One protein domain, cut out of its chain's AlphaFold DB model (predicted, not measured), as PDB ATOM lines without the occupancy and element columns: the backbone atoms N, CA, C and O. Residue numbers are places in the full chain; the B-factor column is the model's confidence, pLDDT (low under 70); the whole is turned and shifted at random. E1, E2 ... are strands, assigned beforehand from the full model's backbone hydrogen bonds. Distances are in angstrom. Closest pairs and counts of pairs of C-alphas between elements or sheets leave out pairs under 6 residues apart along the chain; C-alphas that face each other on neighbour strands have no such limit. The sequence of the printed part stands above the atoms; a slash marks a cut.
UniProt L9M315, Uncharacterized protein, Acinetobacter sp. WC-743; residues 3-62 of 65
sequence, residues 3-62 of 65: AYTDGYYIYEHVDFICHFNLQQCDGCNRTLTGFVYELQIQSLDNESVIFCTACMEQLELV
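What this domain is: This is residues 3 to 62 of the 65 residues of an uncharacterized protein of Acinetobacter sp. WC-743 (UniProt L9M315). One strongly twisted sheet of four antiparallel strands makes the body, with the long hairpin E1 and E2 along one side and the shorter E3 and E4 continuing it. A long loop, residues 20 to 33, joins E1 to E2 at one end of that hairpin, while near its other end residues 3 to 9 fold back so that residues 4 to 5 pair with the beginning of E1. The printed part has 60 residues, with no named helix and four named strands in the order E1, E2, E3, E4, which is also their order across the sheet; the class is all strand, though under half of the residues, 28, are in named strands. It is compact, with a radius of gyration of the C-alphas of 11.3 A and spans of 31 by 21 by 15 A.

How they stand to each other: Start at residues 4 to 5, which pair antiparallel with residues 10 to 11 of E1, residues 10 to 19. E1 is an edge strand and bends by 67 degrees at residue 13. Its antiparallel neighbour is E2, residues 34 to 41, at 157 degrees between their directions; look for N 15 and O 38, 2.8 A apart and within hydrogen-bond range. E3, residues 47 to 51, is antiparallel to E2 at 142 degrees, with N 51 and O 37 within range at 2.8 A. The other edge strand, E4, residues 58 to 62, is antiparallel to E3 at 157 degrees, with N 50 and O 60 within range at 2.9 A. E1 and E2, E2 and E3, and E3 and E4 are hairpins, and together the four strands form a meander, each the antiparallel neighbour of the one before. E1 and E4 are apart.

Where its parts are: Find C-alpha 10 at (24.212, 160.203, 57.053); from there E1 runs 22.8 A to C-alpha 19 at (17.313, 140.799, 47.340). E2 runs 22.3 A from C-alpha 34 to C-alpha 41, and E3 runs 13.4 A from C-alpha 47 to C-alpha 51. E4 runs 11.1 A from C-alpha 58 to C-alpha 62 at (13.467, 152.605, 49.150).

The domain as a whole: The C-alphas farthest apart, those of Asn 29 and Asp 45, are 31.2 A apart. The printed part, residues 3 to 62, has no cut. The link from E1 to E2 is long, 14 residues; that from E2 to E3 is tight, and that from E3 to E4 is short. In the B-factor column the mean pLDDT of the printed part is 78.2; residue 3, residues 20 to 23 and residues 31 to 34 are under 70.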
ATOM      1  N   ALA A   3      29.280 157.127  62.278       61.44
ATOM      2  CA  ALA A   3      28.355 157.544  61.236       61.44
ATOM      3  C   ALA A   3      29.025 157.339  59.870       61.44
ATOM      4  O   ALA A   3      30.155 157.795  59.668       61.44
ATOM      5  N   TYR A   4      28.350 156.643  58.958       71.38
ATOM      6  CA  TYR A   4      28.791 156.498  57.570       71.38
ATOM      7  C   TYR A   4      28.116 157.587  56.738       71.38
ATOM      8  O   TYR A   4      26.953 157.904  56.968       71.38
ATOM      9  N   THR A   5      28.838 158.190  55.797       77.50
ATOM     10  CA  THR A   5      28.288 159.223  54.912       77.50
ATOM     11  C   THR A   5      28.880 159.092  53.517       77.50
ATOM     12  O   THR A   5      30.063 158.780  53.371       77.50
ATOM     13  N   ASP A   6      28.052 159.329  52.505       74.19
ATOM     14  CA  ASP A   6      28.419 159.399  51.088       74.19
ATOM     15  C   ASP A   6      28.592 160.855  50.595       74.19
ATOM     16  O   ASP A   6      28.858 161.091  49.418       74.19
ATOM     17  N   GLY A   7      28.461 161.841  51.495       78.31
ATOM     18  CA  GLY A   7      28.467 163.273  51.180       78.31
ATOM     19  C   GLY A   7      27.080 163.886  50.955       78.31
ATOM     20  O   GLY A   7      26.975 165.113  50.940       78.31
ATOM     21  N   TYR A   8      26.030 163.068  50.843       78.81
ATOM     22  CA  TYR A   8      24.634 163.503  50.718       78.81
ATOM     23  C   TYR A   8      23.809 163.123  51.947       78.81
ATOM     24  O   TYR A   8      23.066 163.954  52.470       78.81
ATOM     25  N   TYR A   9      23.986 161.901  52.440       82.25
ATOM     26  CA  TYR A   9      23.240 161.342  53.557       82.25
ATOM     27  C   TYR A   9      24.169 160.907  54.691       82.25
ATOM     28  O   TYR A   9      25.365 160.657  54.512       82.25
ATOM     29  N   ILE A  10      23.598 160.842  55.892       84.44
ATOM     30  CA  ILE A  10      24.212 160.203  57.053       84.44
ATOM     31  C   ILE A  10      23.423 158.929  57.315       84.44
ATOM     32  O   ILE A  10      22.197 158.979  57.408       84.44
ATOM     33  N   TYR A  11      24.123 157.808  57.437       84.31
ATOM     34  CA  TYR A  11      23.507 156.503  57.628       84.31
ATOM     35  C   TYR A  11      23.594 156.057  59.083       84.31
ATOM     36  O   TYR A  11      24.648 156.170  59.721       84.31
ATOM     37  N   GLU A  12      22.481 155.540  59.598       83.06
ATOM     38  CA  GLU A  12      22.375 155.047  60.971       83.06
ATOM     39  C   GLU A  12      22.965 153.640  61.113       83.06
ATOM     40  O   GLU A  12      23.727 153.372  62.047       83.06
ATOM     41  N   HIS A  13      22.672 152.759  60.154       79.50
ATOM     42  CA  HIS A  13      23.245 151.420  60.060       79.50
ATOM     43  C   HIS A  13      23.361 150.949  58.604       79.50
ATOM     44  O   HIS A  13      22.813 151.554  57.682       79.50
ATOM     45  N   VAL A  14      24.140 149.881  58.418       81.38
ATOM     46  CA  VAL A  14      24.398 149.231  57.130       81.38
ATOM     47  C   VAL A  14      24.042 147.758  57.274       81.38
ATOM     48  O   VAL A  14      24.682 147.054  58.058       81.38
ATOM     49  N   ASP A  15      23.066 147.297  56.503       82.50
ATOM     50  CA  ASP A  15      22.646 145.903  56.449       82.50
ATOM     51  C   ASP A  15      23.080 145.234  55.148       82.50
ATOM     52  O   ASP A  15      23.199 145.852  54.090       82.50
ATOM     53  N   PHE A  16      23.347 143.933  55.236       81.31
ATOM     54  CA  PHE A  16      23.699 143.100  54.093       81.31
ATOM     55  C   PHE A  16      22.579 142.096  53.848       81.31
ATOM     56  O   PHE A  16      22.424 141.127  54.596       81.31
ATOM     57  N   ILE A  17      21.782 142.336  52.809       80.56
ATOM     58  CA  ILE A  17      20.497 141.660  52.600       80.56
ATOM     59  C   ILE A  17      20.478 140.976  51.241       80.56
ATOM     60  O   ILE A  17      21.012 141.484  50.262       80.56
ATOM     61  N   CYS A  18      19.857 139.800  51.169       74.12
ATOM     62  CA  CYS A  18      19.613 139.119  49.902       74.12
ATOM     63  C   CYS A  18      18.327 139.653  49.259       74.12
ATOM     64  O   CYS A  18      17.233 139.366  49.745       74.12
ATOM     65  N   HIS A  19      18.453 140.381  48.151       73.19
ATOM     66  CA  HIS A  19      17.313 140.799  47.340       73.19
ATOM     67  C   HIS A  19      17.194 139.887  46.118       73.19
ATOM     68  O   HIS A  19      18.060 139.851  45.248       73.19
ATOM     69  N   PHE A  20      16.095 139.137  46.041       62.38
ATOM     70  CA  PHE A  20      15.888 138.151  44.977       62.38
ATOM     71  C   PHE A  20      15.456 138.763  43.632       62.38
ATOM     72  O   PHE A  20      15.570 138.093  42.609       62.38
ATOM     73  N   ASN A  21      14.985 140.016  43.626       61.97
ATOM     74  CA  ASN A  21      14.384 140.685  42.464       61.97
ATOM     75  C   ASN A  21      15.057 142.028  42.123       61.97
ATOM     76  O   ASN A  21      14.363 143.001  41.842       61.97
ATOM     77  N   LEU A  22      16.387 142.119  42.164       64.25
ATOM     78  CA  LEU A  22      17.066 143.347  41.742       64.25
ATOM     79  C   LEU A  22      17.404 143.346  40.254       64.25
ATOM     80  O   LEU A  22      17.778 142.327  39.670       64.25
ATOM     81  N   GLN A  23      17.268 144.527  39.654       65.12
ATOM     82  CA  GLN A  23      17.685 144.789  38.283       65.12
ATOM     83  C   GLN A  23      19.213 144.668  38.141       65.12
ATOM     84  O   GLN A  23      19.957 144.592  39.116       65.12
ATOM     85  N   GLN A  24      19.695 144.593  36.904       72.94
ATOM     86  CA  GLN A  24      21.125 144.611  36.611       72.94
ATOM     87  C   GLN A  24      21.733 145.941  37.079       72.94
ATOM     88  O   GLN A  24      21.125 146.990  36.905       72.94
ATOM     89  N   CYS A  25      22.916 145.902  37.694       78.69
ATOM     90  CA  CYS A  25      23.611 147.125  38.093       78.69
ATOM     91  C   CYS A  25      24.215 147.800  36.857       78.69
ATOM     92  O   CYS A  25      25.050 147.178  36.199       78.69
ATOM     93  N   ASP A  26      23.846 149.047  36.567       78.50
ATOM     94  CA  ASP A  26      24.241 149.729  35.327       78.50
ATOM     95  C   ASP A  26      25.745 150.041  35.229       78.50
ATOM     96  O   ASP A  26      26.327 149.898  34.152       78.50
ATOM     97  N   GLY A  27      26.433 150.390  36.317       80.25
ATOM     98  CA  GLY A  27      27.849 150.764  36.246       80.25
ATOM     99  C   GLY A  27      28.817 149.588  36.256       80.25
ATOM    100  O   GLY A  27      29.855 149.665  35.597       80.25
ATOM    101  N   CYS A  28      28.510 148.468  36.928       82.50
ATOM    102  CA  CYS A  28      29.337 147.249  36.816       82.50
ATOM    103  C   CYS A  28      28.789 146.205  35.834       82.50
ATOM    104  O   CYS A  28      29.452 145.195  35.582       82.50
ATOM    105  N   ASN A  29      27.601 146.448  35.279       77.25
ATOM    106  CA  ASN A  29      26.886 145.592  34.337       77.25
ATOM    107  C   ASN A  29      26.713 144.139  34.819       77.25
ATOM    108  O   ASN A  29      26.597 143.214  34.012       77.25
ATOM    109  N   ARG A  30      26.733 143.912  36.139       70.62
ATOM    110  CA  ARG A  30      26.553 142.586  36.740       70.62
ATOM    111  C   ARG A  30      25.093 142.366  37.090       70.62
ATOM    112  O   ARG A  30      24.437 143.241  37.652       70.62
ATOM    113  N   THR A  31      24.605 141.165  36.800       67.38
ATOM    114  CA  THR A  31      23.317 140.699  37.306       67.38
ATOM    115  C   THR A  31      23.393 140.632  38.827       67.38
ATOM    116  O   THR A  31      24.216 139.898  39.376       67.38
ATOM    117  N   LEU A  32      22.545 141.403  39.503       65.00
ATOM    118  CA  LEU A  32      22.412 141.378  40.956       65.00
ATOM    119  C   LEU A  32      21.518 140.213  41.382       65.00
ATOM    120  O   LEU A  32      20.479 140.381  42.008       65.00
ATOM    121  N   THR A  33      21.917 138.998  41.026       61.44
ATOM    122  CA  THR A  33      21.354 137.785  41.615       61.44
ATOM    123  C   THR A  33      22.044 137.559  42.959       61.44
ATOM    124  O   THR A  33      23.027 136.823  43.039       61.44
ATOM    125  N   GLY A  34      21.575 138.227  44.021       66.50
ATOM    126  CA  GLY A  34      22.080 137.995  45.377       66.50
ATOM    127  C   GLY A  34      22.100 139.210  46.303       66.50
ATOM    128  O   GLY A  34      21.182 140.025  46.326       66.50
ATOM    129  N   PHE A  35      23.134 139.257  47.145       71.94
ATOM    130  CA  PHE A  35      23.239 140.194  48.257       71.94
ATOM    131  C   PHE A  35      23.534 141.637  47.820       71.94
ATOM    132  O   PHE A  35      24.366 141.876  46.937       71.94
ATOM    133  N   VAL A  36      22.911 142.585  48.516       82.50
ATOM    134  CA  VAL A  36      23.102 144.036  48.417       82.50
ATOM    135  C   VAL A  36      23.411 144.652  49.774       82.50
ATOM    136  O   VAL A  36      23.178 144.029  50.812       82.50
ATOM    137  N   TYR A  37      23.940 145.875  49.755       83.38
ATOM    138  CA  TYR A  37      23.997 146.711  50.945       83.38
ATOM    139  C   TYR A  37      22.750 147.584  50.999       83.38
ATOM    140  O   TYR A  37      22.480 148.307  50.046       83.38
ATOM    141  N   GLU A  38      22.018 147.526  52.102       86.50
ATOM    142  CA  GLU A  38      20.938 148.458  52.411       86.50
ATOM    143  C   GLU A  38      21.412 149.390  53.527       86.50
ATOM    144  O   GLU A  38      21.912 148.941  54.558       86.50
ATOM    145  N   LEU A  39      21.342 150.698  53.294       86.62
ATOM    146  CA  LEU A  39      21.801 151.712  54.237       86.62
ATOM    147  C   LEU A  39      20.625 152.581  54.671       86.62
ATOM    148  O   LEU A  39      20.055 153.295  53.847       86.62
ATOM    149  N   GLN A  40      20.299 152.554  55.964       85.31
ATOM    150  CA  GLN A  40      19.203 153.336  56.541       85.31
ATOM    151  C   GLN A  40      19.632 154.792  56.747       85.31
ATOM    152  O   GLN A  40      20.654 155.055  57.394       85.31
ATOM    153  N   ILE A  41      18.865 155.744  56.218       84.00
ATOM    154  CA  ILE A  41      19.161 157.176  56.323       84.00
ATOM    155  C   ILE A  41      18.723 157.689  57.699       84.00
ATOM    156  O   ILE A  41      17.565 157.580  58.076       84.00
ATOM    157  N   GLN A  42      19.634 158.322  58.439       81.50
ATOM    158  CA  GLN A  42      19.372 158.798  59.802       81.50
ATOM    159  C   GLN A  42      18.335 159.936  59.867       81.50
ATOM    160  O   GLN A  42      17.635 160.093  60.863       81.50
ATOM    161  N   SER A  43      18.291 160.797  58.849       76.75
ATOM    162  CA  SER A  43      17.456 162.007  58.844       76.75
ATOM    163  C   SER A  43      16.050 161.805  58.280       76.75
ATOM    164  O   SER A  43      15.276 162.760  58.276       76.75
ATOM    165  N   LEU A  44      15.749 160.623  57.742       75.06
ATOM    166  CA  LEU A  44      14.504 160.322  57.042       75.06
ATOM    167  C   LEU A  44      13.924 159.043  57.642       75.06
ATOM    168  O   LEU A  44      14.542 157.982  57.565       75.06
ATOM    169  N   ASP A  45      12.761 159.167  58.282       74.19
ATOM    170  CA  ASP A  45      12.081 158.017  58.870       74.19
ATOM    171  C   ASP A  45      11.765 157.005  57.764       74.19
ATOM    172  O   ASP A  45      11.154 157.354  56.758       74.19
ATOM    173  N   ASN A  46      12.191 155.757  57.969       73.75
ATOM    174  CA  ASN A  46      11.930 154.624  57.080       73.75
ATOM    175  C   ASN A  46      12.461 154.739  55.632       73.75
ATOM    176  O   ASN A  46      12.050 153.960  54.771       73.75
ATOM    177  N   GLU A  47      13.416 155.632  55.356       85.12
ATOM    178  CA  GLU A  47      14.105 155.657  54.059       85.12
ATOM    179  C   GLU A  47      15.446 154.920  54.108       85.12
ATOM    180  O   GLU A  47      16.293 155.160  54.978       85.12
ATOM    181  N   SER A  48      15.663 154.046  53.128       86.00
ATOM    182  CA  SER A  48      16.918 153.332  52.935       86.00
ATOM    183  C   SER A  48      17.411 153.464  51.494       86.00
ATOM    184  O   SER A  48      16.664 153.753  50.556       86.00
ATOM    185  N   VAL A  49      18.714 153.282  51.307       86.81
ATOM    186  CA  VAL A  49      19.344 153.278  49.985       86.81
ATOM    187  C   VAL A  49      19.986 151.926  49.750       86.81
ATOM    188  O   VAL A  49      20.769 151.449  50.574       86.81
ATOM    189  N   ILE A  50      19.689 151.326  48.603       87.06
ATOM    190  CA  ILE A  50      20.288 150.066  48.186       87.06
ATOM    191  C   ILE A  50      21.493 150.353  47.296       87.06
ATOM    192  O   ILE A  50      21.399 151.050  46.284       87.06
ATOM    193  N   PHE A  51      22.623 149.748  47.644       85.94
ATOM    194  CA  PHE A  51      23.872 149.827  46.902       85.94
ATOM    195  C   PHE A  51      24.317 148.465  46.375       85.94
ATOM    196  O   PHE A  51      24.164 147.415  47.012       85.94
ATOM    197  N   CYS A  52      24.952 148.498  45.207       84.12
ATOM    198  CA  CYS A  52      25.601 147.339  44.619       84.12
ATOM    199  C   CYS A  52      26.805 146.909  45.460       84.12
ATOM    200  O   CYS A  52      27.729 147.683  45.697       84.12
ATOM    201  N   THR A  53      26.864 145.632  45.824       83.06
ATOM    202  CA  THR A  53      27.970 145.071  46.619       83.06
ATOM    203  C   THR A  53      29.296 144.996  45.870       83.06
ATOM    204  O   THR A  53      30.344 144.840  46.493       83.06
ATOM    205  N   ALA A  54      29.276 145.104  44.538       81.94
ATOM    206  CA  ALA A  54      30.475 145.018  43.710       81.94
ATOM    207  C   ALA A  54      31.114 146.382  43.417       81.94
ATOM    208  O   ALA A  54      32.337 146.495  43.466       81.94
ATOM    209  N   CYS A  55      30.313 147.394  43.074       84.69
ATOM    210  CA  CYS A  55      30.811 148.715  42.671       84.69
ATOM    211  C   CYS A  55      30.371 149.863  43.581       84.69
ATOM    212  O   CYS A  55      30.786 150.989  43.328       84.69
ATOM    213  N   MET A  56      29.570 149.598  44.620       83.56
ATOM    214  CA  MET A  56      29.007 150.623  45.512       83.56
ATOM    215  C   MET A  56      28.196 151.697  44.780       83.56
ATOM    216  O   MET A  56      28.056 152.816  45.259       83.56
ATOM    217  N   GLU A  57      27.659 151.368  43.610       84.81
ATOM    218  CA  GLU A  57      26.736 152.245  42.904       84.81
ATOM    219  C   GLU A  57      25.346 152.158  43.524       84.81
ATOM    220  O   GLU A  57      24.902 151.070  43.907       84.81
ATOM    221  N   GLN A  58      24.683 153.307  43.630       85.88
ATOM    222  CA  GLN A  58      23.312 153.392  44.110       85.88
ATOM    223  C   GLN A  58      22.374 152.752  43.088       85.88
ATOM    224  O   GLN A  58      22.390 153.100  41.910       85.88
ATOM    225  N   LEU A  59      21.555 151.817  43.555       82.94
ATOM    226  CA  LEU A  59      20.616 151.069  42.725       82.94
ATOM    227  C   LEU A  59      19.205 151.621  42.862       82.94
ATOM    228  O   LEU A  59      18.530 151.857  41.866       82.94
ATOM    229  N   GLU A  60      18.767 151.828  44.101       83.31
ATOM    230  CA  GLU A  60      17.393 152.207  44.403       83.31
ATOM    231  C   GLU A  60      17.330 152.975  45.724       83.31
ATOM    232  O   GLU A  60      18.106 152.717  46.646       83.31
ATOM    233  N   LEU A  61      16.410 153.936  45.794       82.44
ATOM    234  CA  LEU A  61      15.992 154.570  47.039       82.44
ATOM    235  C   LEU A  61      14.680 153.903  47.458       82.44
ATOM    236  O   LEU A  61      13.705 153.961  46.707       82.44
ATOM    237  N   VAL A  62      14.660 153.263  48.620       81.12
ATOM    238  CA  VAL A  62      13.467 152.605  49.150       81.12
ATOM    239  C   VAL A  62      12.833 153.532  50.173       81.12
ATOM    240  O   VAL A  62      13.476 153.954  51.133       81.12
TER     241      VAL A  62